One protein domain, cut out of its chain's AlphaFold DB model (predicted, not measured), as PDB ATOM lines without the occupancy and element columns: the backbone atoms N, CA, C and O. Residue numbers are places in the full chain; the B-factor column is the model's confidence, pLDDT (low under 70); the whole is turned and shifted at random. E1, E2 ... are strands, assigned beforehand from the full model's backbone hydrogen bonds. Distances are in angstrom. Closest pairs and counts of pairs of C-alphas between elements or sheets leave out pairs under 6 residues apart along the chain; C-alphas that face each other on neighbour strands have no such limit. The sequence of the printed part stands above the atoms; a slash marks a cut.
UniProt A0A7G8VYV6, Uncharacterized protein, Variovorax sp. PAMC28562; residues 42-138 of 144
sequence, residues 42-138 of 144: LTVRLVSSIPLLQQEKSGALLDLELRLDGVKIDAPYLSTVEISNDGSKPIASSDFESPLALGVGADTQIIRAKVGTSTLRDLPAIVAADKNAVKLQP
ATOM      1  N   LEU A  42     -46.261  45.105 -17.440       82.12
ATOM      2  CA  LEU A  42     -45.107  45.834 -16.932       82.12
ATOM      3  C   LEU A  42     -43.894  45.518 -17.789       82.12
ATOM      4  O   LEU A  42     -43.496  44.359 -17.919       82.12
ATOM      5  N   THR A  43     -43.240  46.570 -18.261       86.56
ATOM      6  CA  THR A  43     -41.950  46.467 -18.929       86.56
ATOM      7  C   THR A  43     -40.848  46.980 -18.015       86.56
ATOM      8  O   THR A  43     -40.951  48.050 -17.410       86.56
ATOM      9  N   VAL A  44     -39.767  46.203 -17.937       87.50
ATOM     10  CA  VAL A  44     -38.533  46.559 -17.236       87.50
ATOM     11  C   VAL A  44     -37.439  46.774 -18.271       87.50
ATOM     12  O   VAL A  44     -37.169  45.899 -19.094       87.50
ATOM     13  N   ARG A  45     -36.784  47.932 -18.220       90.50
ATOM     14  CA  ARG A  45     -35.734  48.305 -19.166       90.50
ATOM     15  C   ARG A  45     -34.497  48.809 -18.441       90.50
ATOM     16  O   ARG A  45     -34.567  49.716 -17.620       90.50
ATOM     17  N   LEU A  46     -33.333  48.273 -18.802       90.75
ATOM     18  CA  LEU A  46     -32.051  48.853 -18.406       90.75
ATOM     19  C   LEU A  46     -31.774  50.080 -19.288       90.75
ATOM     20  O   LEU A  46     -31.536  49.949 -20.487       90.75
ATOM     21  N   VAL A  47     -31.851  51.272 -18.701       91.94
ATOM     22  CA  VAL A  47     -31.657  52.549 -19.405       91.94
ATOM     23  C   VAL A  47     -30.175  52.856 -19.558       91.94
ATOM     24  O   VAL A  47     -29.729  53.273 -20.625       91.94
ATOM     25  N   SER A  48     -29.401  52.640 -18.499       90.69
ATOM     26  CA  SER A  48     -27.957  52.840 -18.518       90.69
ATOM     27  C   SER A  48     -27.262  51.907 -17.538       90.69
ATOM     28  O   SER A  48     -27.830  51.500 -16.525       90.69
ATOM     29  N   SER A  49     -26.011  51.577 -17.843       90.88
ATOM     30  CA  SER A  49     -25.093  50.941 -16.908       90.88
ATOM     31  C   SER A  49     -23.705  51.512 -17.149       90.88
ATOM     32  O   SER A  49     -23.150  51.359 -18.237       90.88
ATOM     33  N   ILE A  50     -23.186  52.240 -16.166       89.38
ATOM     34  CA  ILE A  50     -21.923  52.968 -16.270       89.38
ATOM     35  C   ILE A  50     -20.962  52.385 -15.232       89.38
ATOM     36  O   ILE A  50     -21.290  52.402 -14.041       89.38
ATOM     37  N   PRO A  51     -19.790  51.866 -15.639       87.31
ATOM     38  CA  PRO A  51     -18.761  51.475 -14.687       87.31
ATOM     39  C   PRO A  51     -18.243  52.724 -13.967       87.31
ATOM     40  O   PRO A  51     -17.893  53.718 -14.603       87.31
ATOM     41  N   LEU A  52     -18.201  52.681 -12.638       82.25
ATOM     42  CA  LEU A  52     -17.698  53.790 -11.820       82.25
ATOM     43  C   LEU A  52     -16.172  53.762 -11.674       82.25
ATOM     44  O   LEU A  52     -15.577  54.764 -11.290       82.25
ATOM     45  N   LEU A  53     -15.542  52.634 -12.009       77.75
ATOM     46  CA  LEU A  53     -14.096  52.504 -12.131       77.75
ATOM     47  C   LEU A  53     -13.752  52.057 -13.551       77.75
ATOM     48  O   LEU A  53     -14.329  51.102 -14.070       77.75
ATOM     49  N   GLN A  54     -12.795  52.743 -14.173       64.06
ATOM     50  CA  GLN A  54     -12.201  52.280 -15.419       64.06
ATOM     51  C   GLN A  54     -11.316  51.082 -15.080       64.06
ATOM     52  O   GLN A  54     -10.218  51.234 -14.550       64.06
ATOM     53  N   GLN A  55     -11.824  49.877 -15.334       57.06
ATOM     54  CA  GLN A  55     -10.988  48.686 -15.359       57.06
ATOM     55  C   GLN A  55     -10.103  48.780 -16.602       57.06
ATOM     56  O   GLN A  55     -10.466  48.309 -17.680       57.06
ATOM     57  N   GLU A  56      -8.945  49.420 -16.462       53.97
ATOM     58  CA  GLU A  56      -7.824  49.163 -17.358       53.97
ATOM     59  C   GLU A  56      -7.655  47.638 -17.397       53.97
ATOM     60  O   GLU A  56      -7.457  46.988 -16.369       53.97
ATOM     61  N   LYS A  57      -7.766  47.040 -18.589       49.31
ATOM     62  CA  LYS A  57      -7.601  45.591 -18.829       49.31
ATOM     63  C   LYS A  57      -6.220  45.057 -18.409       49.31
ATOM     64  O   LYS A  57      -5.931  43.881 -18.605       49.31
ATOM     65  N   SER A  58      -5.367  45.909 -17.854       43.69
ATOM     66  CA  SER A  58      -4.045  45.601 -17.358       43.69
ATOM     67  C   SER A  58      -3.713  46.526 -16.188       43.69
ATOM     68  O   SER A  58      -3.227  47.631 -16.389       43.69
ATOM     69  N   GLY A  59      -3.909  46.032 -14.967       41.81
ATOM     70  CA  GLY A  59      -3.279  46.595 -13.776       41.81
ATOM     71  C   GLY A  59      -4.022  47.772 -13.151       41.81
ATOM     72  O   GLY A  59      -4.374  48.745 -13.801       41.81
ATOM     73  N   ALA A  60      -4.235  47.628 -11.846       47.06
ATOM     74  CA  ALA A  60      -4.614  48.645 -10.884       47.06
ATOM     75  C   ALA A  60      -4.420  50.103 -11.342       47.06
ATOM     76  O   ALA A  60      -3.305  50.530 -11.645       47.06
ATOM     77  N   LEU A  61      -5.471  50.913 -11.193       53.97
ATOM     78  CA  LEU A  61      -5.252  52.264 -10.683       53.97
ATOM     79  C   LEU A  61      -4.547  52.074  -9.332       53.97
ATOM     80  O   LEU A  61      -5.180  51.636  -8.370       53.97
ATOM     81  N   LEU A  62      -3.219  52.239  -9.319       57.09
ATOM     82  CA  LEU A  62      -2.364  51.947  -8.169       57.09
ATOM     83  C   LEU A  62      -2.969  52.567  -6.894       57.09
ATOM     84  O   LEU A  62      -3.225  53.768  -6.853       57.09
ATOM     85  N   ASP A  63      -3.203  51.726  -5.884       61.84
ATOM     86  CA  ASP A  63      -3.654  52.071  -4.525       61.84
ATOM     87  C   ASP A  63      -5.060  52.677  -4.324       61.84
ATOM     88  O   ASP A  63      -5.372  53.127  -3.219       61.84
ATOM     89  N   LEU A  64      -5.967  52.640  -5.308       66.62
ATOM     90  CA  LEU A  64      -7.348  53.098  -5.080       66.62
ATOM     91  C   LEU A  64      -8.283  51.949  -4.649       66.62
ATOM     92  O   LEU A  64      -8.782  51.190  -5.477       66.62
ATOM     93  N   GLU A  65      -8.557  51.838  -3.344       72.00
ATOM     94  CA  GLU A  65      -9.569  50.925  -2.790       72.00
ATOM     95  C   GLU A  65     -10.898  51.661  -2.573       72.00
ATOM     96  O   GLU A  65     -11.005  52.548  -1.724       72.00
ATOM     97  N   LEU A  66     -11.941  51.271  -3.312       75.19
ATOM     98  CA  LEU A  66     -13.287  51.771  -3.060       75.19
ATOM     99  C   LEU A  66     -13.959  50.911  -1.986       75.19
ATOM    100  O   LEU A  66     -14.116  49.700  -2.149       75.19
ATOM    101  N   ARG A  67     -14.396  51.551  -0.900       77.88
ATOM    102  CA  ARG A  67     -15.218  50.915   0.132       77.88
ATOM    103  C   ARG A  67     -16.511  51.689   0.313       77.88
ATOM    104  O   ARG A  67     -16.479  52.911   0.438       77.88
ATOM    105  N   LEU A  68     -17.633  50.981   0.387       73.44
ATOM    106  CA  LEU A  68     -18.897  51.552   0.847       73.44
ATOM    107  C   LEU A  68     -19.339  50.795   2.094       73.44
ATOM    108  O   LEU A  68     -19.350  49.567   2.097       73.44
ATOM    109  N   ASP A  69     -19.647  51.528   3.162       75.56
ATOM    110  CA  ASP A  69     -20.076  50.962   4.447       75.56
ATOM    111  C   ASP A  69     -19.121  49.862   4.974       75.56
ATOM    112  O   ASP A  69     -19.528  48.871   5.573       75.56
ATOM    113  N   GLY A  70     -17.815  50.027   4.721       75.69
ATOM    114  CA  GLY A  70     -16.749  49.107   5.141       75.69
ATOM    115  C   GLY A  70     -16.491  47.918   4.204       75.69
ATOM    116  O   GLY A  70     -15.446  47.270   4.342       75.69
ATOM    117  N   VAL A  71     -17.368  47.671   3.226       77.25
ATOM    118  CA  VAL A  71     -17.250  46.591   2.232       77.25
ATOM    119  C   VAL A  71     -16.433  47.070   1.036       77.25
ATOM    120  O   VAL A  71     -16.733  48.118   0.466       77.25
ATOM    121  N   LYS A  72     -15.400  46.309   0.660       81.06
ATOM    122  CA  LYS A  72     -14.586  46.572  -0.534       81.06
ATOM    123  C   LYS A  72     -15.391  46.276  -1.801       81.06
ATOM    124  O   LYS A  72     -16.080  45.261  -1.863       81.06
ATOM    125  N   ILE A  73     -15.293  47.158  -2.794       81.00
ATOM    126  CA  ILE A  73     -16.009  47.048  -4.065       81.00
ATOM    127  C   ILE A  73     -14.995  47.017  -5.204       81.00
ATOM    128  O   ILE A  73     -14.341  48.021  -5.479       81.00
ATOM    129  N   ASP A  74     -14.888  45.875  -5.880       78.81
ATOM    130  CA  ASP A  74     -13.888  45.679  -6.937       78.81
ATOM    131  C   ASP A  74     -14.348  46.216  -8.305       78.81
ATOM    132  O   ASP A  74     -13.553  46.767  -9.065       78.81
ATOM    133  N   ALA A  75     -15.640  46.084  -8.626       83.50
ATOM    134  CA  ALA A  75     -16.215  46.494  -9.910       83.50
ATOM    135  C   ALA A  75     -17.553  47.236  -9.707       83.50
ATOM    136  O   ALA A  75     -18.622  46.666  -9.918       83.50
ATOM    137  N   PRO A  76     -17.526  48.494  -9.232       87.38
ATOM    138  CA  PRO A  76     -18.736  49.270  -8.989       87.38
ATOM    139  C   PRO A  76     -19.389  49.713 -10.305       87.38
ATOM    140  O   PRO A  76     -18.740  50.310 -11.164       87.38
ATOM    141  N   TYR A  77     -20.699  49.499 -10.421       89.81
ATOM    142  CA  TYR A  77     -21.522  49.994 -11.524       89.81
ATOM    143  C   TYR A  77     -22.649  50.879 -11.000       89.81
ATOM    144  O   TYR A  77     -23.236  50.609  -9.950       89.81
ATOM    145  N   LEU A  78     -22.974  51.922 -11.763       90.19
ATOM    146  CA  LEU A  78     -24.208  52.680 -11.612       90.19
ATOM    147  C   LEU A  78     -25.158  52.289 -12.740       90.19
ATOM    148  O   LEU A  78     -24.918  52.618 -13.903       90.19
ATOM    149  N   SER A  79     -26.235  51.599 -12.382       90.81
ATOM    150  CA  SER A  79     -27.260  51.166 -13.326       90.81
ATOM    151  C   SER A  79     -28.573  51.895 -13.073       90.81
ATOM    152  O   SER A  79     -29.037  51.975 -11.935       90.81
ATOM    153  N   THR A  80     -29.187  52.389 -14.143       91.31
ATOM    154  CA  THR A  80     -30.529  52.972 -14.115       91.31
ATOM    155  C   THR A  80     -31.484  52.003 -14.785       91.31
ATOM    156  O   THR A  80     -31.332  51.692 -15.967       91.31
ATOM    157  N   VAL A  81     -32.473  51.540 -14.029       89.88
ATOM    158  CA  VAL A  81     -33.549  50.679 -14.523       89.88
ATOM    159  C   VAL A  81     -34.843  51.477 -14.512       89.88
ATOM    160  O   VAL A  81     -35.172  52.129 -13.523       89.88
ATOM    161  N   GLU A  82     -35.562  51.424 -15.622       89.69
ATOM    162  CA  GLU A  82     -36.894  51.983 -15.780       89.69
ATOM    163  C   GLU A  82     -37.921  50.857 -15.704       89.69
ATOM    164  O   GLU A  82     -37.737  49.784 -16.282       89.69
ATOM    165  N   ILE A  83     -39.000  51.117 -14.975       86.00
ATOM    166  CA  ILE A  83     -40.162  50.240 -14.889       86.00
ATOM    167  C   ILE A  83     -41.357  51.074 -15.313       86.00
ATOM    168  O   ILE A  83     -41.596  52.139 -14.740       86.00
ATOM    169  N   SER A  84     -42.098  50.592 -16.304       85.19
ATOM    170  CA  SER A  84     -43.282  51.273 -16.819       85.19
ATOM    171  C   SER A  84     -44.442  50.300 -16.939       85.19
ATOM    172  O   SER A  84     -44.256  49.158 -17.354       85.19
ATOM    173  N   ASN A  85     -45.642  50.778 -16.612       82.25
ATOM    174  CA  ASN A  85     -46.880  50.122 -17.015       82.25
ATOM    175  C   ASN A  85     -47.154  50.491 -18.474       82.25
ATOM    176  O   ASN A  85     -47.386  51.661 -18.781       82.25
ATOM    177  N   ASP A  86     -47.045  49.512 -19.361       82.31
ATOM    178  CA  ASP A  86     -47.363  49.620 -20.787       82.31
ATOM    179  C   ASP A  86     -48.695  48.938 -21.140       82.31
ATOM    180  O   ASP A  86     -49.098  48.914 -22.303       82.31
ATOM    181  N   GLY A  87     -49.400  48.420 -20.130       77.88
ATOM    182  CA  GLY A  87     -50.763  47.931 -20.245       77.88
ATOM    183  C   GLY A  87     -51.788  49.052 -20.426       77.88
ATOM    184  O   GLY A  87     -51.537  50.236 -20.200       77.88
ATOM    185  N   SER A  88     -52.996  48.660 -20.821       77.56
ATOM    186  CA  SER A  88     -54.134  49.568 -20.983       77.56
ATOM    187  C   SER A  88     -54.860  49.871 -19.668       77.56
ATOM    188  O   SER A  88     -55.707  50.768 -19.636       77.56
ATOM    189  N   LYS A  89     -54.542  49.152 -18.580       77.25
ATOM    190  CA  LYS A  89     -55.118  49.351 -17.245       77.25
ATOM    191  C   LYS A  89     -54.052  49.713 -16.203       77.25
ATOM    192  O   LYS A  89     -52.949  49.163 -16.239       77.25
ATOM    193  N   PRO A  90     -54.368  50.598 -15.239       74.00
ATOM    194  CA  PRO A  90     -53.549  50.770 -14.043       74.00
ATOM    195  C   PRO A  90     -53.426  49.442 -13.291       74.00
ATOM    196  O   PRO A  90     -54.397  48.694 -13.225       74.00
ATOM    197  N   ILE A  91     -52.256  49.181 -12.713       74.75
ATOM    198  CA  ILE A  91     -52.032  48.021 -11.846       74.75
ATOM    199  C   ILE A  91     -52.057  48.537 -10.413       74.75
ATOM    200  O   ILE A  91     -51.270  49.421 -10.060       74.75
ATOM    201  N   ALA A  92     -52.999  48.049  -9.616       73.44
ATOM    202  CA  ALA A  92     -53.159  48.452  -8.230       73.44
ATOM    203  C   ALA A  92     -52.198  47.675  -7.329       73.44
ATOM    204  O   ALA A  92     -51.785  46.556  -7.626       73.44
ATOM    205  N   SER A  93     -51.880  48.229  -6.157       71.12
ATOM    206  CA  SER A  93     -51.052  47.503  -5.190       71.12
ATOM    207  C   SER A  93     -51.696  46.209  -4.693       71.12
ATOM    208  O   SER A  93     -50.975  45.302  -4.295       71.12
ATOM    209  N   SER A  94     -53.030  46.124  -4.728       73.12
ATOM    210  CA  SER A  94     -53.802  44.921  -4.399       73.12
ATOM    211  C   SER A  94     -53.609  43.778  -5.390       73.12
ATOM    212  O   SER A  94     -53.866  42.636  -5.030       73.12
ATOM    213  N   ASP A  95     -53.156  44.073  -6.610       73.19
ATOM    214  CA  ASP A  95     -52.955  43.062  -7.654       73.19
ATOM    215  C   ASP A  95     -51.663  42.258  -7.420       73.19
ATOM    216  O   ASP A  95     -51.402  41.263  -8.094       73.19
ATOM    217  N   PHE A  96     -50.855  42.663  -6.434       73.06
ATOM    218  CA  PHE A  96     -49.624  41.993  -6.047       73.06
ATOM    219  C   PHE A  96     -49.762  41.331  -4.675       73.06
ATOM    220  O   PHE A  96     -49.828  42.002  -3.646       73.06
ATOM    221  N   GLU A  97     -49.682  40.001  -4.639       73.88
ATOM    222  CA  GLU A  97     -49.565  39.247  -3.381       73.88
ATOM    223  C   GLU A  97     -48.194  39.442  -2.703       73.88
ATOM    224  O   GLU A  97     -48.037  39.201  -1.506       73.88
ATOM    225  N   SER A  98     -47.180  39.887  -3.458       76.25
ATOM    226  CA  SER A  98     -45.828  40.143  -2.951       76.25
ATOM    227  C   SER A  98     -45.142  41.314  -3.674       76.25
ATOM    228  O   SER A  98     -45.478  41.603  -4.822       76.25
ATOM    229  N   PRO A  99     -44.181  42.013  -3.033       78.19
ATOM    230  CA  PRO A  99     -43.457  43.114  -3.668       78.19
ATOM    231  C   PRO A  99     -42.703  42.665  -4.922       78.19
ATOM    232  O   PRO A  99     -42.080  41.601  -4.926       78.19
ATOM    233  N   LEU A 100     -42.677  43.513  -5.950       82.12
ATOM    234  CA  LEU A 100     -41.911  43.242  -7.162       82.12
ATOM    235  C   LEU A 100     -40.414  43.248  -6.826       82.12
ATOM    236  O   LEU A 100     -39.919  44.200  -6.222       82.12
ATOM    237  N   ALA A 101     -39.687  42.202  -7.205       87.00
ATOM    238  CA  ALA A 101     -38.264  42.071  -6.910       87.00
ATOM    239  C   ALA A 101     -37.434  42.063  -8.197       87.00
ATOM    240  O   ALA A 101     -37.628  41.222  -9.070       87.00
ATOM    241  N   LEU A 102     -36.471  42.978  -8.287       87.69
ATOM    242  CA  LEU A 102     -35.435  42.974  -9.313       87.69
ATOM    243  C   LEU A 102     -34.189  42.293  -8.751       87.69
ATOM    244  O   LEU A 102     -33.484  42.881  -7.933       87.69
ATOM    245  N   GLY A 103     -33.948  41.051  -9.165       89.31
ATOM    246  CA  GLY A 103     -32.762  40.291  -8.776       89.31
ATOM    247  C   GLY A 103     -31.523  40.665  -9.591       89.31
ATOM    248  O   GLY A 103     -31.628  41.069 -10.749       89.31
ATOM    249  N   VAL A 104     -30.346  40.489  -8.994       87.56
ATOM    250  CA  VAL A 104     -29.049  40.538  -9.690       87.56
ATOM    251  C   VAL A 104     -28.398  39.151  -9.724       87.56
ATOM    252  O   VAL A 104     -28.816  38.245  -9.001       87.56
ATOM    253  N   GLY A 105     -27.405  38.961 -10.599       85.88
ATOM    254  CA  GLY A 105     -26.678  37.693 -10.725       85.88
ATOM    255  C   GLY A 105     -25.947  37.293  -9.436       85.88
ATOM    256  O   GLY A 105     -25.674  38.139  -8.592       85.88
ATOM    257  N   ALA A 106     -25.607  36.006  -9.299       83.25
ATOM    258  CA  ALA A 106     -25.038  35.440  -8.067       83.25
ATOM    259  C   ALA A 106     -23.742  36.127  -7.588       83.25
ATOM    260  O   ALA A 106     -23.526  36.238  -6.385       83.25
ATOM    261  N   ASP A 107     -22.932  36.639  -8.519       84.44
ATOM    262  CA  ASP A 107     -21.665  37.331  -8.238       84.44
ATOM    263  C   ASP A 107     -21.814  38.862  -8.210       84.44
ATOM    264  O   ASP A 107     -20.839  39.604  -8.311       84.44
ATOM    265  N   THR A 108     -23.046  39.371  -8.138       84.94
ATOM    266  CA  THR A 108     -23.343  40.802  -8.079       84.94
ATOM    267  C   THR A 108     -24.088  41.121  -6.797       84.94
ATOM    268  O   THR A 108     -25.037  40.441  -6.422       84.94
ATOM    269  N   GLN A 109     -23.678  42.205  -6.147       87.44
ATOM    270  CA  GLN A 109     -24.337  42.707  -4.955       87.44
ATOM    271  C   GLN A 109     -24.905  44.099  -5.213       87.44
ATOM    272  O   GLN A 109     -24.223  44.996  -5.711       87.44
ATOM    273  N   ILE A 110     -26.159  44.296  -4.822       88.69
ATOM    274  CA  ILE A 110     -26.766  45.614  -4.734       88.69
ATOM    275  C   ILE A 110     -26.293  46.258  -3.440       88.69
ATOM    276  O   ILE A 110     -26.515  45.760  -2.337       88.69
ATOM    277  N   ILE A 111     -25.639  47.401  -3.596       86.00
ATOM    278  CA  ILE A 111     -25.109  48.159  -2.469       86.00
ATOM    279  C   ILE A 111     -26.116  49.222  -2.021       86.00
ATOM    280  O   ILE A 111     -26.301  49.474  -0.833       86.00
ATOM    281  N   ARG A 112     -26.796  49.856  -2.982       85.94
ATOM    282  CA  ARG A 112     -27.800  50.888  -2.726       85.94
ATOM    283  C   ARG A 112     -28.742  51.009  -3.918       85.94
ATOM    284  O   ARG A 112     -28.291  51.001  -5.057       85.94
ATOM    285  N   ALA A 113     -30.026  51.205  -3.642       87.56
ATOM    286  CA  ALA A 113     -31.028  51.566  -4.639       87.56
ATOM    287  C   ALA A 113     -31.805  52.795  -4.161       87.56
ATOM    288  O   ALA A 113     -32.018  52.977  -2.960       87.56
ATOM    289  N   LYS A 114     -32.196  53.657  -5.098       87.00
ATOM    290  CA  LYS A 114     -33.011  54.848  -4.844       87.00
ATOM    291  C   LYS A 114     -33.935  55.086  -6.031       87.00
ATOM    292  O   LYS A 114     -33.584  54.743  -7.157       87.00
ATOM    293  N   VAL A 115     -35.077  55.719  -5.781       86.12
ATOM    294  CA  VAL A 115     -35.915  56.250  -6.862       86.12
ATOM    295  C   VAL A 115     -35.191  57.435  -7.488       86.12
ATOM    296  O   VAL A 115     -34.893  58.403  -6.792       86.12
ATOM    297  N   GLY A 116     -34.895  57.348  -8.785       82.06
ATOM    298  CA  GLY A 116     -34.338  58.467  -9.548       82.06
ATOM    299  C   GLY A 116     -35.423  59.467  -9.941       82.06
ATOM    300  O   GLY A 116     -35.408  60.615  -9.507       82.06
ATOM    301  N   THR A 117     -36.395  59.013 -10.730       76.25
ATOM    302  CA  THR A 117     -37.514  59.823 -11.229       76.25
ATOM    303  C   THR A 117     -38.817  59.033 -11.169       76.25
ATOM    304  O   THR A 117     -38.825  57.836 -11.442       76.25
ATOM    305  N   SER A 118     -39.919  59.707 -10.836       77.06
ATOM    306  CA  SER A 118     -41.277  59.158 -10.893       77.06
ATOM    307  C   SER A 118     -42.177  60.134 -11.641       77.06
ATOM    308  O   SER A 118     -42.174  61.331 -11.350       77.06
ATOM    309  N   THR A 119     -42.955  59.625 -12.593       69.69
ATOM    310  CA  THR A 119     -43.958  60.416 -13.322       69.69
ATOM    311  C   THR A 119     -45.160  60.750 -12.433       69.69
ATOM    312  O   THR A 119     -45.807  61.781 -12.614       69.69
ATOM    313  N   LEU A 120     -45.435  59.920 -11.422       65.00
ATOM    314  CA  LEU A 120     -46.489  60.149 -10.438       65.00
ATOM    315  C   LEU A 120     -45.934  61.007  -9.293       65.00
ATOM    316  O   LEU A 120     -45.302  60.493  -8.371       65.00
ATOM    317  N   ARG A 121     -46.154  62.328  -9.364       56.62
ATOM    318  CA  ARG A 121     -45.694  63.289  -8.339       56.62
ATOM    319  C   ARG A 121     -46.327  63.057  -6.967       56.62
ATOM    320  O   ARG A 121     -45.660  63.262  -5.960       56.62
ATOM    321  N   ASP A 122     -47.573  62.591  -6.945       55.66
ATOM    322  CA  ASP A 122     -48.353  62.414  -5.714       55.66
ATOM    323  C   ASP A 122     -48.249  60.994  -5.134       55.66
ATOM    324  O   ASP A 122     -48.855  60.695  -4.108       55.66
ATOM    325  N   LEU A 123     -47.477  60.111  -5.783       61.56
ATOM    326  CA  LEU A 123     -47.331  58.719  -5.376       61.56
ATOM    327  C   LEU A 123     -45.867  58.263  -5.498       61.56
ATOM    328  O   LEU A 123     -45.444  57.768  -6.549       61.56
ATOM    329  N   PRO A 124     -45.060  58.451  -4.441       63.94
ATOM    330  CA  PRO A 124     -43.654  58.085  -4.472       63.94
ATOM    331  C   PRO A 124     -43.496  56.562  -4.487       63.94
ATOM    332  O   PRO A 124     -44.060  55.854  -3.654       63.94
ATOM    333  N   ALA A 125     -42.683  56.056  -5.414       72.38
ATOM    334  CA  ALA A 125     -42.245  54.668  -5.375       72.38
ATOM    335  C   ALA A 125     -41.422  54.423  -4.100       72.38
ATOM    336  O   ALA A 125     -40.556  55.226  -3.748       72.38
ATOM    337  N   ILE A 126     -41.664  53.309  -3.413       77.94
ATOM    338  CA  ILE A 126     -40.857  52.904  -2.259       77.94
ATOM    339  C   ILE A 126     -39.978  51.741  -2.697       77.94
ATOM    340  O   ILE A 126     -40.470  50.707  -3.151       77.94
ATOM    341  N   VAL A 127     -38.666  51.924  -2.556       85.38
ATOM    342  CA  VAL A 127     -37.654  50.915  -2.881       85.38
ATOM    343  C   VAL A 127     -36.904  50.516  -1.628       85.38
ATOM    344  O   VAL A 127     -36.408  51.368  -0.891       85.38
ATOM    345  N   ALA A 128     -36.781  49.210  -1.426       84.06
ATOM    346  CA  ALA A 128     -35.916  48.611  -0.427       84.06
ATOM    347  C   ALA A 128     -34.855  47.771  -1.144       84.06
ATOM    348  O   ALA A 128     -35.183  46.890  -1.937       84.06
ATOM    349  N   ALA A 129     -33.582  48.054  -0.882       82.44
ATOM    350  CA  ALA A 129     -32.483  47.241  -1.381       82.44
ATOM    351  C   ALA A 129     -32.132  46.156  -0.358       82.44
ATOM    352  O   ALA A 129     -31.911  46.454   0.814       82.44
ATOM    353  N   ASP A 130     -32.064  44.918  -0.827       83.38
ATOM    354  CA  ASP A 130     -31.368  43.812  -0.177       83.38
ATOM    355  C   ASP A 130     -30.078  43.524  -0.966       83.38
ATOM    356  O   ASP A 130     -29.881  44.066  -2.055       83.38
ATOM    357  N   LYS A 131     -29.202  42.652  -0.461       82.50
ATOM    358  CA  LYS A 131     -27.923  42.313  -1.099       82.50
ATOM    359  C   LYS A 131     -28.086  41.832  -2.541       82.50
ATOM    360  O   LYS A 131     -27.269  42.185  -3.381       82.50
ATOM    361  N   ASN A 132     -29.143  41.073  -2.835       86.81
ATOM    362  CA  ASN A 132     -29.308  40.410  -4.135       86.81
ATOM    363  C   ASN A 132     -30.577  40.833  -4.882       86.81
ATOM    364  O   ASN A 132     -30.798  40.383  -6.006       86.81
ATOM    365  N   ALA A 133     -31.422  41.674  -4.279       87.81
ATOM    366  CA  ALA A 133     -32.633  42.146  -4.933       87.81
ATOM    367  C   ALA A 133     -33.018  43.566  -4.517       87.81
ATOM    368  O   ALA A 133     -32.927  43.936  -3.347       87.81
ATOM    369  N   VAL A 134     -33.527  44.342  -5.470       88.50
ATOM    370  CA  VAL A 134     -34.260  45.577  -5.191       88.50
ATOM    371  C   VAL A 134     -35.741  45.239  -5.150       88.50
ATOM    372  O   VAL A 134     -36.309  44.815  -6.152       88.50
ATOM    373  N   LYS A 135     -36.371  45.425  -3.993       86.94
ATOM    374  CA  LYS A 135     -37.812  45.258  -3.815       86.94
ATOM    375  C   LYS A 135     -38.498  46.599  -4.021       86.94
ATOM    376  O   LYS A 135     -38.176  47.573  -3.340       86.94
ATOM    377  N   LEU A 136     -39.449  46.632  -4.940       81.69
ATOM    378  CA  LEU A 136     -40.345  47.754  -5.153       81.69
ATOM    379  C   LEU A 136     -41.677  47.424  -4.497       81.69
ATOM    380  O   LEU A 136     -42.294  46.398  -4.799       81.69
ATOM    381  N   GLN A 137     -42.121  48.290  -3.590       71.44
ATOM    382  CA  GLN A 137     -43.502  48.202  -3.143       71.44
ATOM    383  C   GLN A 137     -44.423  48.592  -4.305       71.44
ATOM    384  O   GLN A 137     -44.103  49.530  -5.043       71.44
ATOM    385  N   PRO A 138     -45.546  47.885  -4.489       61.47
ATOM    386  CA  PRO A 138     -46.451  48.160  -5.592       61.47
ATOM    387  C   PRO A 138     -46.981  49.600  -5.567       61.47
ATOM    388  O   PRO A 138     -47.386  50.097  -4.514       61.47
TER     389      PRO A 138
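What this domain is: This is residues 42 to 138 of the 144 residues of an uncharacterized protein of Variovorax sp. PAMC28562 (UniProt A0A7G8VYV6). With little regular structure, a long hairpin, E1 and E2, runs beside a small three-stranded sheet, E3, E5, E4, but apart from it; the loop of residues 52 to 76 extends one end of the rod. The printed part has 97 residues, 30 of them in five named strands, E1 to E5 along the chain, with no named helix: all strand, both sheets antiparallel. It is loose, radius of gyration of the C-alphas 16.6 A, spanning 53 by 26 by 23 A.

How they stand to each other: Inner strand E5, residues 133 to 136, is antiparallel to E3, residues 100 to 103, at 159 degrees; N 102 and O 134, 2.8 A apart, are within hydrogen-bond range. E4, residues 127 to 129, forms a hairpin with E5; N 135 and O 128 are 2.8 A apart. E1, residues 42 to 51, and E2, residues 77 to 85, form an antiparallel hairpin; N 45 and O 82 are 2.8 A apart.

Where its parts are: E1 measures 27.0 A from C-alpha 42 (-45.107, 45.834, -16.932), E2 25.9 A. E5 ends at C-alpha 136 (-40.345, 47.754, -5.153).

The domain as a whole: The printed part has no cut. Links E1 to E2, E2 to E3 and E3 to E4 are long. Residues 54 to 64, 119 to 124 and 138 have pLDDT under 70.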